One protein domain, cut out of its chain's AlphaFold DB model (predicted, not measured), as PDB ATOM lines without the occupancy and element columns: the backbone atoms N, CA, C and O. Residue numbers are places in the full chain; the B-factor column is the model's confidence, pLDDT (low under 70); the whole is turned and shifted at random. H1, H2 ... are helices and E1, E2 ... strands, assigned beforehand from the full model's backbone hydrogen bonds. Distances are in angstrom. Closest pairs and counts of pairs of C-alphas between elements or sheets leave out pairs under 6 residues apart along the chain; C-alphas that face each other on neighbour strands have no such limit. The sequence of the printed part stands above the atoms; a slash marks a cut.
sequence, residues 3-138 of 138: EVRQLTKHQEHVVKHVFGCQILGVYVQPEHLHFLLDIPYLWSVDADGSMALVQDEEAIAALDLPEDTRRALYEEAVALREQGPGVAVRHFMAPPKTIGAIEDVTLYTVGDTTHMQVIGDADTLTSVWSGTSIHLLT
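Overview. This is residues 3 to 138 of the 138 residues of an uncharacterized protein of Chloracidobacterium thermophilum (strain B) (UniProt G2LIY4). Two antiparallel sheets, E1 E6 E7 E8 E9 and E2 E3 E4 E5, are partly face to face in a loose sandwich, with H1 at one open side between them, near E5 and E6. The helical hairpin of H2 and H3 covers the other face of the sheet E2 E3 E4 E5, at the end of the long axis away from E1. The 136 printed residues hold three named helices and nine named strands, in the order E1 H1 E2 E3 E4 E5 H2 H3 E6 E7 E8 E9, and the class is mixed, helices and strands. The whole is compact, with a radius of gyration of the C-alphas of 14.1 A and spans of 41 by 31 by 28 A.

Along the chain. The printed part opens with E1, residues 3 to 5, whose C-alpha 3 is at (-42.115, -42.858, 1.937). H1 is residues 9 to 18 and measures 14.7 A from first to last C-alpha. Then come E2, residues 23 to 28, E3, residues 32 to 37, 15.9 A long, E4, residues 41 to 46, 16.1 A long, and E5, residues 51 to 55. H2, residues 56 to 61, follows E5 with no residue between. H3, residues 67 to 83, is the longest helix, 24.1 A from C-alpha 67 at (-20.154, -65.976, 28.398) to C-alpha 83. Residues 84 to 101 hold no named element. E6, residues 102 to 110, is 23.2 A long, E7, residues 113 to 120, 22.4 A, and E8, residues 124 to 130, 20.0 A. E9, residues 133 to 137, ends at C-alpha 137, at (-24.651, -44.047, 9.153).

Arrangement. The strongly twisted sheet E1 E6 E7 E8 E9 has E1 and E9 as edge strands. E1 and E6 are antiparallel, with N 5 and O 107 2.9 A apart, within hydrogen-bond range. E6 to E9 form a meander, each strand the antiparallel neighbour of the one before: N 106 and O 117 are 2.9 A apart, N 118 and O 125 2.8 A, and N 128 and O 135 2.8 A. The other meander, E2 to E5, is also a strongly twisted sheet, with N 24 and O 36 2.8 A apart, N 35 and O 43 2.8 A, and N 44 and O 52 2.8 A. In the sandwich, two sheets face to face, the facing parts are 10.4 A centre to centre; the closest C-alphas of E3 and E9, His 32 and Ile 134, are 6.4 A apart. H1 is on both sheets, at a height of 9.3 A over the sheet E2 E3 E4 E5, where the closest C-alphas of H1 and E5, Gln 11 and Met 51, are 6.0 A apart. The closest C-alphas of H1 and E6, Val 18 and Ile 102, are 6.9 A apart. H2 and H3 lie on the opposite face of the sheet E2 E3 E4 E5 from H1, three layers with helices on both faces. H3 runs along the strands, at 15 degrees to E2 on the local plane, with Leu 24 and Leu 80 the closest C-alphas of the two, 6.3 A apart. H2 stands up from the sheet, its line rising 57 degrees. H3 touches H2 with residues 70 to 77 alone, Ile 60 and Arg 70 being the closest C-alphas at 5.9 A; they form a helical hairpin at a shallow tilt of 10 degrees, opposite ways. In H2 and H3 every O i to N i+4 pair is within hydrogen-bond range, and in H1 5 of 6 are.

Size, cuts and confidence. The C-alphas of Glu 3 and Asp 68 are the two farthest apart, at 42.6 A. The printed part has no cut and ends at Thr 138, the chain's last residue. The link from H3 to E6, 18 residues, is long, and the other links are tight. The mean pLDDT of the printed part is 95.5, and no printed residue is under 70.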
ATOM      1  N   GLU A   3     -40.815 -42.534   1.342       92.69
ATOM      2  CA  GLU A   3     -42.115 -42.858   1.937       92.69
ATOM      3  C   GLU A   3     -41.995 -42.915   3.458       92.69
ATOM      4  O   GLU A   3     -41.263 -43.743   3.999       92.69
ATOM      5  N   VAL A   4     -42.698 -42.025   4.161       92.62
ATOM      6  CA  VAL A   4     -42.733 -42.029   5.629       92.62
ATOM      7  C   VAL A   4     -43.522 -43.244   6.109       92.62
ATOM      8  O   VAL A   4     -44.652 -43.469   5.669       92.62
ATOM      9  N   ARG A   5     -42.942 -44.012   7.033       92.62
ATOM     10  CA  ARG A   5     -43.593 -45.167   7.653       92.62
ATOM     11  C   ARG A   5     -44.169 -44.768   9.001       92.62
ATOM     12  O   ARG A   5     -43.473 -44.236   9.858       92.62
ATOM     13  N   GLN A   6     -45.445 -45.078   9.197       93.19
ATOM     14  CA  GLN A   6     -46.054 -44.997  10.519       93.19
ATOM     15  C   GLN A   6     -45.477 -46.095  11.409       93.19
ATOM     16  O   GLN A   6     -45.334 -47.243  10.970       93.19
ATOM     17  N   LEU A   7     -45.170 -45.740  12.654       95.38
ATOM     18  CA  LEU A   7     -44.800 -46.713  13.668       95.38
ATOM     19  C   LEU A   7     -45.999 -47.624  13.960       95.38
ATOM     20  O   LEU A   7     -47.158 -47.213  13.962       95.38
ATOM     21  N   THR A   8     -45.725 -48.896  14.210       96.69
ATOM     22  CA  THR A   8     -46.712 -49.800  14.800       96.69
ATOM     23  C   THR A   8     -46.966 -49.403  16.253       96.69
ATOM     24  O   THR A   8     -46.089 -48.845  16.906       96.69
ATOM     25  N   LYS A   9     -48.116 -49.786  16.820       97.25
ATOM     26  CA  LYS A   9     -48.433 -49.509  18.238       97.25
ATOM     27  C   LYS A   9     -47.356 -49.983  19.218       97.25
ATOM     28  O   LYS A   9     -47.156 -49.369  20.260       97.25
ATOM     29  N   HIS A  10     -46.690 -51.095  18.902       96.62
ATOM     30  CA  HIS A  10     -45.593 -51.616  19.717       96.62
ATOM     31  C   HIS A  10     -44.347 -50.730  19.614       96.62
ATOM     32  O   HIS A  10     -43.780 -50.358  20.633       96.62
ATOM     33  N   GLN A  11     -43.967 -50.324  18.401       97.50
ATOM     34  CA  GLN A  11     -42.860 -49.384  18.200       97.50
ATOM     35  C   GLN A  11     -43.150 -48.029  18.857       97.50
ATOM     36  O   GLN A  11     -42.287 -47.510  19.548       97.50
ATOM     37  N   GLU A  12     -44.367 -47.491  18.725       97.62
ATOM     38  CA  GLU A  12     -44.789 -46.266  19.425       97.62
ATOM     39  C   GLU A  12     -44.637 -46.406  20.947       97.62
ATOM     40  O   GLU A  12     -44.165 -45.489  21.617       97.62
ATOM     41  N   HIS A  13     -45.022 -47.562  21.498       97.19
ATOM     42  CA  HIS A  13     -44.873 -47.853  22.920       97.19
ATOM     43  C   HIS A  13     -43.400 -47.876  23.347       97.19
ATOM     44  O   HIS A  13     -43.053 -47.204  24.315       97.19
ATOM     45  N   VAL A  14     -42.539 -48.587  22.611       97.75
ATOM     46  CA  VAL A  14     -41.090 -48.641  22.873       97.75
ATOM     47  C   VAL A  14     -40.456 -47.252  22.759       97.75
ATOM     48  O   VAL A  14     -39.784 -46.814  23.690       97.75
ATOM     49  N   VAL A  15     -40.717 -46.528  21.668       97.50
ATOM     50  CA  VAL A  15     -40.156 -45.192  21.407       97.50
ATOM     51  C   VAL A  15     -40.539 -44.201  22.507       97.50
ATOM     52  O   VAL A  15     -39.701 -43.445  22.992       97.50
ATOM     53  N   LYS A  16     -41.782 -44.254  22.996       97.38
ATOM     54  CA  LYS A  16     -42.222 -43.399  24.103       97.38
ATOM     55  C   LYS A  16     -41.388 -43.589  25.376       97.38
ATOM     56  O   LYS A  16     -41.268 -42.650  26.157       97.38
ATOM     57  N   HIS A  17     -40.841 -44.783  25.601       96.94
ATOM     58  CA  HIS A  17     -40.004 -45.071  26.765       96.94
ATOM     59  C   HIS A  17     -38.554 -44.606  26.614       96.94
ATOM     60  O   HIS A  17     -37.894 -44.440  27.635       96.94
ATOM     61  N   VAL A  18     -38.065 -44.376  25.390       97.75
ATOM     62  CA  VAL A  18     -36.689 -43.898  25.164       97.75
ATOM     63  C   VAL A  18     -36.591 -42.374  25.063       97.75
ATOM     64  O   VAL A  18     -35.496 -41.827  25.137       97.75
ATOM     65  N   PHE A  19     -37.716 -41.666  24.927       98.06
ATOM     66  CA  PHE A  19     -37.727 -40.202  24.932       98.06
ATOM     67  C   PHE A  19     -37.121 -39.624  26.214       98.06
ATOM     68  O   PHE A  19     -37.407 -40.074  27.323       98.06
ATOM     69  N   GLY A  20     -36.277 -38.607  26.042       97.69
ATOM     70  CA  GLY A  20     -35.506 -37.976  27.109       97.69
ATOM     71  C   GLY A  20     -34.248 -38.738  27.534       97.69
ATOM     72  O   GLY A  20     -33.437 -38.161  28.253       97.69
ATOM     73  N   CYS A  21     -34.060 -39.985  27.090       97.56
ATOM     74  CA  CYS A  21     -32.835 -40.740  27.357       97.56
ATOM     75  C   CYS A  21     -31.701 -40.277  26.436       97.56
ATOM     76  O   CYS A  21     -31.941 -39.774  25.334       97.56
ATOM     77  N   GLN A  22     -30.466 -40.508  26.864       96.81
ATOM     78  CA  GLN A  22     -29.266 -40.341  26.046       96.81
ATOM     79  C   GLN A  22     -28.740 -41.696  25.582       96.81
ATOM     80  O   GLN A  22     -28.776 -42.675  26.323       96.81
ATOM     81  N   ILE A  23     -28.194 -41.749  24.364       96.75
ATOM     82  CA  ILE A  23     -27.472 -42.929  23.872       96.75
ATOM     83  C   ILE A  23     -26.016 -42.826  24.330       96.75
ATOM     84  O   ILE A  23     -25.291 -41.922  23.914       96.75
ATOM     85  N   LEU A  24     -25.581 -43.769  25.161       96.75
ATOM     86  CA  LEU A  24     -24.223 -43.822  25.705       96.75
ATOM     87  C   LEU A  24     -23.272 -44.667  24.860       96.75
ATOM     88  O   LEU A  24     -22.070 -44.412  24.823       96.75
ATOM     89  N   GLY A  25     -23.807 -45.676  24.182       96.06
ATOM     90  CA  GLY A  25     -23.029 -46.620  23.396       96.06
ATOM     91  C   GLY A  25     -23.903 -47.373  22.410       96.06
ATOM     92  O   GLY A  25     -25.123 -47.448  22.560       96.06
ATOM     93  N   VAL A  26     -23.263 -47.935  21.393       96.31
ATOM     94  CA  VAL A  26     -23.915 -48.734  20.362       96.31
ATOM     95  C   VAL A  26     -23.203 -50.068  20.236       96.31
ATOM     96  O   VAL A  26     -21.983 -50.114  20.097       96.31
ATOM     97  N   TYR A  27     -23.958 -51.154  20.250       96.31
ATOM     98  CA  TYR A  27     -23.464 -52.482  19.925       96.31
ATOM     99  C   TYR A  27     -24.174 -52.989  18.667       96.31
ATOM    100  O   TYR A  27     -25.402 -52.980  18.601       96.31
ATOM    101  N   VAL A  28     -23.407 -53.378  17.646       93.69
ATOM    102  CA  VAL A  28     -23.933 -53.732  16.319       93.69
ATOM    103  C   VAL A  28     -23.586 -55.180  15.989       93.69
ATOM    104  O   VAL A  28     -22.421 -55.573  16.011       93.69
ATOM    105  N   GLN A  29     -24.602 -55.953  15.629       93.06
ATOM    106  CA  GLN A  29     -24.504 -57.261  14.985       93.06
ATOM    107  C   GLN A  29     -25.103 -57.158  13.572       93.06
ATOM    108  O   GLN A  29     -25.780 -56.173  13.278       93.06
ATOM    109  N   PRO A  30     -24.880 -58.132  12.666       92.06
ATOM    110  CA  PRO A  30     -25.357 -58.026  11.284       92.06
ATOM    111  C   PRO A  30     -26.847 -57.671  11.157       92.06
ATOM    112  O   PRO A  30     -27.197 -56.813  10.351       92.06
ATOM    113  N   GLU A  31     -27.699 -58.279  11.985       94.94
ATOM    114  CA  GLU A  31     -29.160 -58.118  11.955       94.94
ATOM    115  C   GLU A  31     -29.721 -57.294  13.121       94.94
ATOM    116  O   GLU A  31     -30.912 -56.991  13.115       94.94
ATOM    117  N   HIS A  32     -28.881 -56.900  14.086       95.31
ATOM    118  CA  HIS A  32     -29.315 -56.262  15.330       95.31
ATOM    119  C   HIS A  32     -28.494 -55.016  15.648       95.31
ATOM    120  O   HIS A  32     -27.263 -55.018  15.606       95.31
ATOM    121  N   LEU A  33     -29.186 -53.952  16.030       96.88
ATOM    122  CA  LEU A  33     -28.609 -52.702  16.489       96.88
ATOM    123  C   LEU A  33     -29.087 -52.429  17.911       96.88
ATOM    124  O   LEU A  33     -30.279 -52.247  18.135       96.88
ATOM    125  N   HIS A  34     -28.163 -52.367  18.862       97.69
ATOM    126  CA  HIS A  34     -28.477 -52.138  20.266       97.69
ATOM    127  C   HIS A  34     -27.929 -50.789  20.726       97.69
ATOM    128  O   HIS A  34     -26.725 -50.537  20.651       97.69
ATOM    129  N   PHE A  35     -28.807 -49.938  21.240       97.69
ATOM    130  CA  PHE A  35     -28.473 -48.667  21.864       97.69
ATOM    131  C   PHE A  35     -28.479 -48.825  23.378       97.69
ATOM    132  O   PHE A  35     -29.513 -49.130  23.977       97.69
ATOM    133  N   LEU A  36     -27.324 -48.598  24.000       98.00
ATOM    134  CA  LEU A  36     -27.227 -48.468  25.444       98.00
ATOM    135  C   LEU A  36     -27.712 -47.079  25.846       98.00
ATOM    136  O   LEU A  36     -27.164 -46.080  25.375       98.00
ATOM    137  N   LEU A  37     -28.709 -47.026  26.723       97.94
ATOM    138  CA  LEU A  37     -29.252 -45.774  27.237       97.94
ATOM    139  C   LEU A  37     -28.577 -45.365  28.556       97.94
ATOM    140  O   LEU A  37     -27.912 -46.166  29.216       97.94
ATOM    141  N   ASP A  38     -28.785 -44.119  28.969       96.62
ATOM    142  CA  ASP A  38     -28.422 -43.588  30.294       96.62
ATOM    143  C   ASP A  38     -29.314 -44.093  31.443       96.62
ATOM    144  O   ASP A  38     -29.102 -43.773  32.613       96.62
ATOM    145  N   ILE A  39     -30.256 -44.971  31.113       96.19
ATOM    146  CA  ILE A  39     -31.028 -45.818  32.021       96.19
ATOM    147  C   ILE A  39     -30.599 -47.289  31.841       96.19
ATOM    148  O   ILE A  39     -30.012 -47.621  30.813       96.19
ATOM    149  N   PRO A  40     -30.859 -48.204  32.799       96.31
ATOM    150  CA  PRO A  40     -30.401 -49.603  32.732       96.31
ATOM    151  C   PRO A  40     -31.227 -50.453  31.745       96.31
ATOM    152  O   PRO A  40     -31.823 -51.464  32.106       96.31
ATOM    153  N   TYR A  41     -31.302 -50.003  30.495       97.88
ATOM    154  CA  TYR A  41     -32.027 -50.632  29.402       97.88
ATOM    155  C   TYR A  41     -31.205 -50.577  28.115       97.88
ATOM    156  O   TYR A  41     -30.508 -49.598  27.834       97.88
ATOM    157  N   LEU A  42     -31.346 -51.626  27.311       98.00
ATOM    158  CA  LEU A  42     -30.912 -51.668  25.922       98.00
ATOM    159  C   LEU A  42     -32.132 -51.516  25.019       98.00
ATOM    160  O   LEU A  42     -33.089 -52.291  25.109       98.00
ATOM    161  N   TRP A  43     -32.084 -50.515  24.143       98.50
ATOM    162  CA  TRP A  43     -33.036 -50.373  23.050       98.50
ATOM    163  C   TRP A  43     -32.485 -51.082  21.815       98.50
ATOM    164  O   TRP A  43     -31.499 -50.648  21.226       98.50
ATOM    165  N   SER A  44     -33.117 -52.184  21.433       97.94
ATOM    166  CA  SER A  44     -32.735 -53.005  20.286       97.94
ATOM    167  C   SER A  44     -33.629 -52.706  19.089       97.94
ATOM    168  O   SER A  44     -34.846 -52.566  19.247       97.94
ATOM    169  N   VAL A  45     -33.029 -52.648  17.903       97.38
ATOM    170  CA  VAL A  45     -33.703 -52.528  16.607       97.38
ATOM    171  C   VAL A  45     -33.156 -53.596  15.668       97.38
ATOM    172  O   VAL A  45     -31.943 -53.682  15.480       97.38
ATOM    173  N   ASP A  46     -34.040 -54.378  15.057       95.94
ATOM    174  CA  ASP A  46     -33.650 -55.449  14.135       95.94
ATOM    175  C   ASP A  46     -33.785 -55.011  12.668       95.94
ATOM    176  O   ASP A  46     -34.481 -54.046  12.341       95.94
ATOM    177  N   ALA A  47     -33.151 -55.748  11.753       95.12
ATOM    178  CA  ALA A  47     -33.173 -55.475  10.312       95.12
ATOM    179  C   ALA A  47     -34.555 -55.633   9.634       95.12
ATOM    180  O   ALA A  47     -34.687 -55.353   8.444       95.12
ATOM    181  N   ASP A  48     -35.605 -56.039  10.350       92.81
ATOM    182  CA  ASP A  48     -37.000 -55.986   9.884       92.81
ATOM    183  C   ASP A  48     -37.781 -54.774  10.451       92.81
ATOM    184  O   ASP A  48     -38.928 -54.516  10.069       92.81
ATOM    185  N   GLY A  49     -37.140 -53.975  11.311       92.56
ATOM    186  CA  GLY A  49     -37.714 -52.839  12.027       92.56
ATOM    187  C   GLY A  49     -38.367 -53.194  13.366       92.56
ATOM    188  O   GLY A  49     -38.923 -52.300  14.010       92.56
ATOM    189  N   SER A  50     -38.332 -54.457  13.795       95.25
ATOM    190  CA  SER A  50     -38.662 -54.884  15.158       95.25
ATOM    191  C   SER A  50     -37.912 -54.031  16.186       95.25
ATOM    192  O   SER A  50     -36.774 -53.622  15.960       95.25
ATOM    193  N   MET A  51     -38.582 -53.711  17.298       97.19
ATOM    194  CA  MET A  51     -38.009 -52.926  18.391       97.19
ATOM    195  C   MET A  51     -38.291 -53.589  19.734       97.19
ATOM    196  O   MET A  51     -39.423 -53.999  20.012       97.19
ATOM    197  N   ALA A  52     -37.286 -53.606  20.602       97.81
ATOM    198  CA  ALA A  52     -37.410 -54.067  21.976       97.81
ATOM    199  C   ALA A  52     -36.692 -53.112  22.929       97.81
ATOM    200  O   ALA A  52     -35.659 -52.543  22.589       97.81
ATOM    201  N   LEU A  53     -37.236 -52.955  24.133       98.12
ATOM    202  CA  LEU A  53     -36.587 -52.249  25.230       98.12
ATOM    203  C   LEU A  53     -36.578 -53.186  26.429       98.12
ATOM    204  O   LEU A  53     -37.628 -53.495  26.988       98.12
ATOM    205  N   VAL A  54     -35.396 -53.679  26.775       98.06
ATOM    206  CA  VAL A  54     -35.208 -54.721  27.790       98.06
ATOM    207  C   VAL A  54     -34.119 -54.262  28.750       98.06
ATOM    208  O   VAL A  54     -33.246 -53.487  28.355       98.06
ATOM    209  N   GLN A  55     -34.189 -54.685  30.015       97.69
ATOM    210  CA  GLN A  55     -33.122 -54.396  30.973       97.69
ATOM    211  C   GLN A  55     -31.795 -54.902  30.417       97.69
ATOM    212  O   GLN A  55     -31.735 -55.976  29.821       97.69
ATOM    213  N   ASP A  56     -30.741 -54.109  30.561       95.12
ATOM    214  CA  ASP A  56     -29.479 -54.377  29.879       95.12
ATOM    215  C   ASP A  56     -28.852 -55.720  30.289       95.12
ATOM    216  O   ASP A  56     -28.371 -56.442  29.422       95.12
ATOM    217  N   GLU A  57     -28.940 -56.106  31.565       96.12
ATOM    218  CA  GLU A  57     -28.511 -57.427  32.051       96.12
ATOM    219  C   GLU A  57     -29.210 -58.577  31.302       96.12
ATOM    220  O   GLU A  57     -28.551 -59.483  30.789       96.12
ATOM    221  N   GLU A  58     -30.541 -58.524  31.188       97.50
ATOM    222  CA  GLU A  58     -31.348 -59.549  30.514       97.50
ATOM    223  C   GLU A  58     -31.103 -59.555  28.998       97.50
ATOM    224  O   GLU A  58     -30.910 -60.615  28.396       97.50
ATOM    225  N   ALA A  59     -31.055 -58.374  28.380       96.88
ATOM    226  CA  ALA A  59     -30.801 -58.226  26.952       96.88
ATOM    227  C   ALA A  59     -29.420 -58.772  26.565       96.88
ATOM    228  O   ALA A  59     -29.303 -59.519  25.596       96.88
ATOM    229  N   ILE A  60     -28.382 -58.446  27.344       97.38
ATOM    230  CA  ILE A  60     -27.017 -58.929  27.117       97.38
ATOM    231  C   ILE A  60     -26.940 -60.437  27.350       97.38
ATOM    232  O   ILE A  60     -26.303 -61.133  26.559       97.38
ATOM    233  N   ALA A  61     -27.605 -60.956  28.389       96.94
ATOM    234  CA  ALA A  61     -27.669 -62.389  28.673       96.94
ATOM    235  C   ALA A  61     -28.257 -63.202  27.504       96.94
ATOM    236  O   ALA A  61     -27.816 -64.328  27.267       96.94
ATOM    237  N   ALA A  62     -29.205 -62.624  26.761       95.50
ATOM    238  CA  ALA A  62     -29.860 -63.257  25.618       95.50
ATOM    239  C   ALA A  62     -29.029 -63.251  24.319       95.50
ATOM    240  O   ALA A  62     -29.399 -63.937  23.365       95.50
ATOM    241  N   LEU A  63     -27.913 -62.513  24.260       94.88
ATOM    242  CA  LEU A  63     -27.067 -62.465  23.066       94.88
ATOM    243  C   LEU A  63     -26.343 -63.800  22.832       94.88
ATOM    244  O   LEU A  63     -25.765 -64.393  23.754       94.88
ATOM    245  N   ASP A  64     -26.292 -64.218  21.565       94.62
ATOM    246  CA  ASP A  64     -25.527 -65.386  21.109       94.62
ATOM    247  C   ASP A  64     -24.021 -65.072  21.046       94.62
ATOM    248  O   ASP A  64     -23.420 -64.868  19.994       94.62
ATOM    249  N   LEU A  65     -23.422 -64.938  22.228       95.69
ATOM    250  CA  LEU A  65     -22.015 -64.608  22.441       95.69
ATOM    251  C   LEU A  65     -21.389 -65.569  23.464       95.69
ATOM    252  O   LEU A  65     -22.099 -66.194  24.257       95.69
ATOM    253  N   PRO A  66     -20.053 -65.685  23.520       97.50
ATOM    254  CA  PRO A  66     -19.385 -66.346  24.636       97.50
ATOM    255  C   PRO A  66     -19.742 -65.686  25.979       97.50
ATOM    256  O   PRO A  66     -19.920 -64.471  26.056       97.50
ATOM    257  N   GLU A  67     -19.805 -66.473  27.055       97.12
ATOM    258  CA  GLU A  67     -20.154 -65.976  28.398       97.12
ATOM    259  C   GLU A  67     -19.225 -64.852  28.872       97.12
ATOM    260  O   GLU A  67     -19.697 -63.823  29.354       97.12
ATOM    261  N   ASP A  68     -17.917 -65.004  28.653       97.62
ATOM    262  CA  ASP A  68     -16.930 -63.976  28.990       97.62
ATOM    263  C   ASP A  68     -17.181 -62.660  28.245       97.62
ATOM    264  O   ASP A  68     -17.006 -61.585  28.817       97.62
ATOM    265  N   THR A  69     -17.636 -62.734  26.990       97.12
ATOM    266  CA  THR A  69     -17.992 -61.560  26.186       97.12
ATOM    267  C   THR A  69     -19.256 -60.896  26.716       97.12
ATOM    268  O   THR A  69     -19.269 -59.679  26.859       97.12
ATOM    269  N   ARG A  70     -20.298 -61.666  27.066       97.81
ATOM    270  CA  ARG A  70     -21.516 -61.108  27.681       97.81
ATOM    271  C   ARG A  70     -21.217 -60.409  29.002       97.81
ATOM    272  O   ARG A  70     -21.671 -59.293  29.219       97.81
ATOM    273  N   ARG A  71     -20.410 -61.038  29.861       97.81
ATOM    274  CA  ARG A  71     -19.982 -60.437  31.128       97.81
ATOM    275  C   ARG A  71     -19.233 -59.124  30.897       97.81
ATOM    276  O   ARG A  71     -19.579 -58.126  31.517       97.81
ATOM    277  N   ALA A  72     -18.265 -59.109  29.980       97.81
ATOM    278  CA  ALA A  72     -17.528 -57.893  29.646       97.81
ATOM    279  C   ALA A  72     -18.444 -56.796  29.077       97.81
ATOM    280  O   ALA A  72     -18.320 -55.640  29.464       97.81
ATOM    281  N   LEU A  73     -19.392 -57.148  28.204       97.94
ATOM    282  CA  LEU A  73     -20.359 -56.200  27.645       97.94
ATOM    283  C   LEU A  73     -21.236 -55.581  28.745       97.94
ATOM    284  O   LEU A  73     -21.474 -54.377  28.734       97.94
ATOM    285  N   TYR A  74     -21.673 -56.376  29.723       98.25
ATOM    286  CA  TYR A  74     -22.441 -55.866  30.861       98.25
ATOM    287  C   TYR A  74     -21.608 -54.942  31.763       98.25
ATOM    288  O   TYR A  74     -22.069 -53.864  32.135       98.25
ATOM    289  N   GLU A  75     -20.360 -55.307  32.065       98.00
ATOM    290  CA  GLU A  75     -19.434 -54.445  32.817       98.00
ATOM    291  C   GLU A  75     -19.190 -53.106  32.097       98.00
ATOM    292  O   GLU A  75     -19.183 -52.049  32.728       98.00
ATOM    293  N   GLU A  76     -19.050 -53.130  30.769       98.19
ATOM    294  CA  GLU A  76     -18.940 -51.923  29.947       98.19
ATOM    295  C   GLU A  76     -20.218 -51.078  29.978       98.19
ATOM    296  O   GLU A  76     -20.129 -49.854  30.073       98.19
ATOM    297  N   ALA A  77     -21.398 -51.707  29.946       98.06
ATOM    298  CA  ALA A  77     -22.676 -51.008  30.043       98.06
ATOM    299  C   ALA A  77     -22.817 -50.254  31.376       98.06
ATOM    300  O   ALA A  77     -23.218 -49.088  31.398       98.06
ATOM    301  N   VAL A  78     -22.426 -50.895  32.482       97.81
ATOM    302  CA  VAL A  78     -22.367 -50.263  33.807       97.81
ATOM    303  C   VAL A  78     -21.376 -49.099  33.803       97.81
ATOM    304  O   VAL A  78     -21.736 -47.993  34.207       97.81
ATOM    305  N   ALA A  79     -20.159 -49.304  33.289       97.69
ATOM    306  CA  ALA A  79     -19.137 -48.261  33.246       97.69
ATOM    307  C   ALA A  79     -19.581 -47.034  32.431       97.69
ATOM    308  O   ALA A  79     -19.394 -45.905  32.883       97.69
ATOM    309  N   LEU A  80     -20.202 -47.243  31.265       97.00
ATOM    310  CA  LEU A  80     -20.734 -46.170  30.420       97.00
ATOM    311  C   LEU A  80     -21.821 -45.366  31.137       97.00
ATOM    312  O   LEU A  80     -21.828 -44.143  31.031       97.00
ATOM    313  N   ARG A  81     -22.711 -46.013  31.898       95.81
ATOM    314  CA  ARG A  81     -23.734 -45.298  32.681       95.81
ATOM    315  C   ARG A  81     -23.156 -44.504  33.843       95.81
ATOM    316  O   ARG A  81     -23.598 -43.391  34.100       95.81
ATOM    317  N   GLU A  82     -22.182 -45.064  34.553       95.75
ATOM    318  CA  GLU A  82     -21.603 -44.416  35.734       95.75
ATOM    319  C   GLU A  82     -20.628 -43.286  35.379       95.75
ATOM    320  O   GLU A  82     -20.506 -42.315  36.125       95.75
ATOM    321  N   GLN A  83     -19.922 -43.412  34.252       94.62
ATOM    322  CA  GLN A  83     -18.817 -42.520  33.876       94.62
ATOM    323  C   GLN A  83     -19.103 -41.701  32.606       94.62
ATOM    324  O   GLN A  83     -18.366 -40.758  32.308       94.62
ATOM    325  N   GLY A  84     -20.174 -42.018  31.877       88.56
ATOM    326  CA  GLY A  84     -20.570 -41.372  30.628       88.56
ATOM    327  C   GLY A  84     -19.909 -41.973  29.374       88.56
ATOM    328  O   GLY A  84     -19.024 -42.823  29.470       88.56
ATOM    329  N   PRO A  85     -20.278 -41.491  28.169       84.88
ATOM    330  CA  PRO A  85     -19.871 -42.067  26.877       84.88
ATOM    331  C   PRO A  85     -18.370 -41.928  26.549       84.88
ATOM    332  O   PRO A  85     -17.905 -42.438  25.535       84.88
ATOM    333  N   GLY A  86     -17.600 -41.215  27.380       83.00
ATOM    334  CA  GLY A  86     -16.160 -41.005  27.197       83.00
ATOM    335  C   GLY A  86     -15.270 -42.094  27.801       83.00
ATOM    336  O   GLY A  86     -14.053 -42.051  27.611       83.00
ATOM    337  N   VAL A  87     -15.836 -43.046  28.550       92.38
ATOM    338  CA  VAL A  87     -15.062 -44.153  29.124       92.38
ATOM    339  C   VAL A  87     -14.599 -45.112  28.026       92.38
ATOM    340  O   VAL A  87     -15.334 -45.443  27.098       92.38
ATOM    341  N   ALA A  88     -13.346 -45.559  28.121       92.88
ATOM    342  CA  ALA A  88     -12.783 -46.499  27.163       92.88
ATOM    343  C   ALA A  88     -13.349 -47.907  27.398       92.88
ATOM    344  O   ALA A  88     -13.053 -48.548  28.408       92.88
ATOM    345  N   VAL A  89     -14.121 -48.390  26.431       96.19
ATOM    346  CA  VAL A  89     -14.742 -49.722  26.394       96.19
ATOM    347  C   VAL A  89     -14.307 -50.463  25.130       96.19
ATOM    348  O   VAL A  89     -13.737 -49.855  24.221       96.19
ATOM    349  N   ARG A  90     -14.490 -51.787  25.078       96.19
ATOM    350  CA  ARG A  90     -13.993 -52.612  23.965       96.19
ATOM    351  C   ARG A  90     -15.078 -53.018  22.980       96.19
ATOM    352  O   ARG A  90     -14.765 -53.152  21.800       96.19
ATOM    353  N   HIS A  91     -16.295 -53.270  23.449       96.69
ATOM    354  CA  HIS A  91     -17.354 -53.876  22.646       96.69
ATOM    355  C   HIS A  91     -18.405 -52.852  22.223       96.69
ATOM    356  O   HIS A  91     -18.807 -52.846  21.060       96.69
ATOM    357  N   PHE A  92     -18.823 -51.964  23.128       96.88
ATOM    358  CA  PHE A  92     -19.646 -50.825  22.729       96.88
ATOM    359  C   PHE A  92     -18.823 -49.828  21.912       96.88
ATOM    360  O   PHE A  92     -17.722 -49.428  22.282       96.88
ATOM    361  N   MET A  93     -19.390 -49.391  20.797       94.94
ATOM    362  CA  MET A  93     -18.896 -48.261  20.028       94.94
ATOM    363  C   MET A  93     -19.490 -46.973  20.592       94.94
ATOM    364  O   MET A  93     -20.667 -46.933  20.957       94.94
ATOM    365  N   ALA A  94     -18.704 -45.898  20.604       92.81
ATOM    366  CA  ALA A  94     -19.273 -44.573  20.799       92.81
ATOM    367  C   ALA A  94     -20.296 -44.293  19.679       92.81
ATOM    368  O   ALA A  94     -20.034 -44.646  18.520       92.81
ATOM    369  N   PRO A  95     -21.443 -43.662  19.980       91.06
ATOM    370  CA  PRO A  95     -22.348 -43.198  18.938       91.06
ATOM    371  C   PRO A  95     -21.582 -42.283  17.970       91.06
ATOM    372  O   PRO A  95     -20.822 -41.425  18.428       91.06
ATOM    373  N   PRO A  96     -21.760 -42.412  16.640       89.88
ATOM    374  CA  PRO A  96     -21.020 -41.595  15.673       89.88
ATOM    375  C   PRO A  96     -21.348 -40.102  15.804       89.88
ATOM    376  O   PRO A  96     -20.571 -39.249  15.379       89.88
ATOM    377  N   LYS A  97     -22.488 -39.789  16.428       90.31
ATOM    378  CA  LYS A  97     -22.943 -38.445  16.756       90.31
ATOM    379  C   LYS A  97     -23.485 -38.409  18.175       90.31
ATOM    380  O   LYS A  97     -24.220 -39.305  18.584       90.31
ATOM    381  N   THR A  98     -23.167 -37.343  18.901       90.25
ATOM    382  CA  THR A  98     -23.822 -37.032  20.175       90.25
ATOM    383  C   THR A  98     -25.123 -36.297  19.873       90.25
ATOM    384  O   THR A  98     -25.089 -35.125  19.518       90.25
ATOM    385  N   ILE A  99     -26.255 -36.996  19.984       93.75
ATOM    386  CA  ILE A  99     -27.577 -36.422  19.681       93.75
ATOM    387  C   ILE A  99     -28.224 -35.708  20.871       93.75
ATOM    388  O   ILE A  99     -29.213 -35.016  20.680       93.75
ATOM    389  N   GLY A 100     -27.664 -35.866  22.075       94.75
ATOM    390  CA  GLY A 100     -28.262 -35.380  23.316       94.75
ATOM    391  C   GLY A 100     -29.479 -36.205  23.736       94.75
ATOM    392  O   GLY A 100     -29.456 -37.432  23.598       94.75
ATOM    393  N   ALA A 101     -30.503 -35.562  24.300       97.38
ATOM    394  CA  ALA A 101     -31.720 -36.253  24.734       97.38
ATOM    395  C   ALA A 101     -32.605 -36.593  23.528       97.38
ATOM    396  O   ALA A 101     -32.849 -35.726  22.692       97.38
ATOM    397  N   ILE A 102     -33.099 -37.832  23.431       98.38
ATOM    398  CA  ILE A 102     -33.970 -38.254  22.321       98.38
ATOM    399  C   ILE A 102     -35.305 -37.497  22.391       98.38
ATOM    400  O   ILE A 102     -36.023 -37.592  23.389       98.38
ATOM    401  N   GLU A 103     -35.664 -36.804  21.311       98.31
ATOM    402  CA  GLU A 103     -36.916 -36.046  21.176       98.31
ATOM    403  C   GLU A 103     -37.898 -36.704  20.203       98.31
ATOM    404  O   GLU A 103     -39.110 -36.599  20.395       98.31
ATOM    405  N   ASP A 104     -37.391 -37.382  19.170       97.81
ATOM    406  CA  ASP A 104     -38.224 -38.031  18.161       97.81
ATOM    407  C   ASP A 104     -37.531 -39.238  17.505       97.81
ATOM    408  O   ASP A 104     -36.301 -39.349  17.472       97.81
ATOM    409  N   VAL A 105     -38.338 -40.153  16.965       97.81
ATOM    410  CA  VAL A 105     -37.879 -41.293  16.166       97.81
ATOM    411  C   VAL A 105     -38.748 -41.415  14.920       97.81
ATOM    412  O   VAL A 105     -39.928 -41.753  14.998       97.81
ATOM    413  N   THR A 106     -38.146 -41.202  13.753       96.62
ATOM    414  CA  THR A 106     -38.840 -41.265  12.463       96.62
ATOM    415  C   THR A 106     -38.363 -42.459  11.637       96.62
ATOM    416  O   THR A 106     -37.161 -42.671  11.480       96.62
ATOM    417  N   LEU A 107     -39.307 -43.206  11.049       96.50
ATOM    418  CA  LEU A 107     -39.033 -44.248  10.054       96.50
ATOM    419  C   LEU A 107     -39.461 -43.804   8.655       96.50
ATOM    420  O   LEU A 107     -40.567 -43.298   8.458       96.50
ATOM    421  N   TYR A 108     -38.624 -44.061   7.656       96.06
ATOM    422  CA  TYR A 108     -38.985 -43.868   6.251       96.06
ATOM    423  C   TYR A 108     -38.238 -44.837   5.341       96.06
ATOM    424  O   TYR A 108     -37.212 -45.398   5.711       96.06
ATOM    425  N   THR A 109     -38.741 -45.026   4.128       95.44
ATOM    426  CA  THR A 109     -38.136 -45.909   3.128       95.44
ATOM    427  C   THR A 109     -37.646 -45.100   1.930       95.44
ATOM    428  O   THR A 109     -38.329 -44.183   1.467       95.44
ATOM    429  N   VAL A 110     -36.462 -45.444   1.416       95.31
ATOM    430  CA  VAL A 110     -35.898 -44.931   0.160       95.31
ATOM    431  C   VAL A 110     -35.512 -46.120  -0.719       95.31
ATOM    432  O   VAL A 110     -34.513 -46.793  -0.477       95.31
ATOM    433  N   GLY A 111     -36.313 -46.390  -1.754       93.38
ATOM    434  CA  GLY A 111     -36.149 -47.614  -2.548       93.38
ATOM    435  C   GLY A 111     -36.435 -48.847  -1.688       93.38
ATOM    436  O   GLY A 111     -37.502 -48.918  -1.091       93.38
ATOM    437  N   ASP A 112     -35.471 -49.760  -1.584       91.50
ATOM    438  CA  ASP A 112     -35.584 -50.984  -0.769       91.50
ATOM    439  C   ASP A 112     -34.933 -50.848   0.621       91.50
ATOM    440  O   ASP A 112     -34.835 -51.815   1.375       91.50
ATOM    441  N   THR A 113     -34.446 -49.652   0.965       94.69
ATOM    442  CA  THR A 113     -33.771 -49.384   2.241       94.69
ATOM    443  C   THR A 113     -34.712 -48.661   3.190       94.69
ATOM    444  O   THR A 113     -35.274 -47.620   2.844       94.69
ATOM    445  N   THR A 114     -34.872 -49.194   4.398       96.00
ATOM    446  CA  THR A 114     -35.545 -48.486   5.488       96.00
ATOM    447  C   THR A 114     -34.511 -47.709   6.288       96.00
ATOM    448  O   THR A 114     -33.417 -48.195   6.555       96.00
ATOM    449  N   HIS A 115     -34.867 -46.492   6.660       97.06
ATOM    450  CA  HIS A 115     -34.088 -45.594   7.487       97.06
ATOM    451  C   HIS A 115     -34.830 -45.369   8.802       97.06
ATOM    452  O   HIS A 115     -36.045 -45.148   8.797       97.06
ATOM    453  N   MET A 116     -34.087 -45.360   9.905       97.25
ATOM    454  CA  MET A 116     -34.533 -44.800  11.174       97.25
ATOM    455  C   MET A 116     -33.679 -43.600  11.520       97.25
ATOM    456  O   MET A 116     -32.455 -43.693  11.578       97.25
ATOM    457  N   GLN A 117     -34.334 -42.482  11.789       97.06
ATOM    458  CA  GLN A 117     -33.709 -41.307  12.364       97.06
ATOM    459  C   GLN A 117     -34.087 -41.222  13.832       97.06
ATOM    460  O   GLN A 117     -35.267 -41.132  14.157       97.06
ATOM    461  N   VAL A 118     -33.078 -41.247  14.694       97.81
ATOM    462  CA  VAL A 118     -33.198 -40.899  16.105       97.81
ATOM    463  C   VAL A 118     -32.758 -39.451  16.232       97.81
ATOM    464  O   VAL A 118     -31.588 -39.125  16.020       97.81
ATOM    465  N   ILE A 119     -33.717 -38.582  16.510       97.94
ATOM    466  CA  ILE A 119     -33.530 -37.139  16.572       97.94
ATOM    467  C   ILE A 119     -33.439 -36.775  18.046       97.94
ATOM    468  O   ILE A 119     -34.347 -37.091  18.817       97.94
ATOM    469  N   GLY A 120     -32.340 -36.142  18.438       97.44
ATOM    470  CA  GLY A 120     -32.221 -35.530  19.752       97.44
ATOM    471  C   GLY A 120     -32.065 -34.017  19.668       97.44
ATOM    472  O   GLY A 120     -32.015 -33.445  18.577       97.44
ATOM    473  N   ASP A 121     -31.979 -33.379  20.830       95.38
ATOM    474  CA  ASP A 121     -31.884 -31.920  20.966       95.38
ATOM    475  C   ASP A 121     -30.598 -31.304  20.368       95.38
ATOM    476  O   ASP A 121     -30.551 -30.096  20.116       95.38
ATOM    477  N   ALA A 122     -29.564 -32.113  20.103       95.44
ATOM    478  CA  ALA A 122     -28.277 -31.653  19.579       95.44
ATOM    479  C   ALA A 122     -27.994 -32.068  18.122       95.44
ATOM    480  O   ALA A 122     -27.384 -31.297  17.377       95.44
ATOM    481  N   ASP A 123     -28.385 -33.276  17.708       96.31
ATOM    482  CA  ASP A 123     -28.122 -33.816  16.362       96.31
ATOM    483  C   ASP A 123     -29.098 -34.971  16.048       96.31
ATOM    484  O   ASP A 123     -29.990 -35.314  16.820       96.31
ATOM    485  N   THR A 124     -28.931 -35.602  14.890       96.38
ATOM    486  CA  THR A 124     -29.676 -36.779  14.452       96.38
ATOM    487  C   THR A 124     -28.730 -37.927  14.138       96.38
ATOM    488  O   THR A 124     -27.798 -37.796  13.338       96.38
ATOM    489  N   LEU A 125     -29.029 -39.085  14.717       96.00
ATOM    490  CA  LEU A 125     -28.392 -40.357  14.419       96.00
ATOM    491  C   LEU A 125     -29.264 -41.117  13.423       96.00
ATOM    492  O   LEU A 125     -30.470 -41.236  13.616       96.00
ATOM    493  N   THR A 126     -28.669 -41.633  12.348       96.69
ATOM    494  CA  THR A 126     -29.413 -42.402  11.343       96.69
ATOM    495  C   THR A 126     -28.917 -43.839  11.312       96.69
ATOM    496  O   THR A 126     -27.718 -44.069  11.176       96.69
ATOM    497  N   SER A 127     -29.833 -44.799  11.391       95.56
ATOM    498  CA  SER A 127     -29.576 -46.187  11.013       95.56
ATOM    499  C   SER A 127     -30.312 -46.530   9.726       95.56
ATOM    500  O   SER A 127     -31.318 -45.911   9.367       95.56
ATOM    501  N   VAL A 128     -29.779 -47.507   9.004       95.94
ATOM    502  CA  VAL A 128     -30.366 -48.032   7.777       95.94
ATOM    503  C   VAL A 128     -30.381 -49.538   7.815       95.94
ATOM    504  O   VAL A 128     -29.447 -50.157   8.321       95.94
ATOM    505  N   TRP A 129     -31.416 -50.122   7.232       95.25
ATOM    506  CA  TRP A 129     -31.458 -51.549   6.984       95.25
ATOM    507  C   TRP A 129     -32.080 -51.885   5.638       95.25
ATOM    508  O   TRP A 129     -32.965 -51.196   5.126       95.25
ATOM    509  N   SER A 130     -31.582 -52.975   5.066       91.69
ATOM    510  CA  SER A 130     -32.094 -53.584   3.842       91.69
ATOM    511  C   SER A 130     -31.839 -55.087   3.899       91.69
ATOM    512  O   SER A 130     -30.763 -55.524   4.322       91.69
ATOM    513  N   GLY A 131     -32.832 -55.887   3.504       89.00
ATOM    514  CA  GLY A 131     -32.755 -57.341   3.648       89.00
ATOM    515  C   GLY A 131     -32.543 -57.748   5.110       89.00
ATOM    516  O   GLY A 131     -33.380 -57.456   5.952       89.00
ATOM    517  N   THR A 132     -31.419 -58.405   5.392       90.62
ATOM    518  CA  THR A 132     -31.027 -58.921   6.717       90.62
ATOM    519  C   THR A 132     -29.813 -58.173   7.277       90.62
ATOM    520  O   THR A 132     -28.920 -58.767   7.869       90.62
ATOM    521  N   SER A 133     -29.689 -56.880   6.982       92.56
ATOM    522  CA  SER A 133     -28.543 -56.087   7.427       92.56
ATOM    523  C   SER A 133     -28.992 -54.755   7.992       92.56
ATOM    524  O   SER A 133     -29.806 -54.084   7.358       92.56
ATOM    525  N   ILE A 134     -28.461 -54.379   9.157       94.88
ATOM    526  CA  ILE A 134     -28.674 -53.075   9.791       94.88
ATOM    527  C   ILE A 134     -27.336 -52.421  10.143       94.88
ATOM    528  O   ILE A 134     -26.425 -53.060  10.668       94.88
ATOM    529  N   HIS A 135     -27.209 -51.126   9.857       93.19
ATOM    530  CA  HIS A 135     -25.990 -50.359  10.106       93.19
ATOM    531  C   HIS A 135     -26.306 -48.927  10.543       93.19
ATOM    532  O   HIS A 135     -27.321 -48.352  10.149       93.19
ATOM    533  N   LEU A 136     -25.403 -48.325  11.317       92.19
ATOM    534  CA  LEU A 136     -25.405 -46.884  11.557       92.19
ATOM    535  C   LEU A 136     -24.724 -46.142  10.411       92.19
ATOM    536  O   LEU A 136     -23.675 -46.562   9.925       92.19
ATOM    537  N   LEU A 137     -25.306 -45.013  10.021       89.81
ATOM    538  CA  LEU A 137     -24.651 -44.047   9.153       89.81
ATOM    539  C   LEU A 137     -23.763 -43.134  10.003       89.81
ATOM    540  O   LEU A 137     -24.214 -42.584  11.011       89.81
ATOM    541  N   THR A 138     -22.506 -43.005   9.585       79.19
ATOM    542  CA  THR A 138     -21.490 -42.129  10.187       79.19
ATOM    543  C   THR A 138     -21.490 -40.755   9.548       79.19
ATOM    544  O   THR A 138     -21.509 -40.723   8.294       79.19
TER     545      THR A 138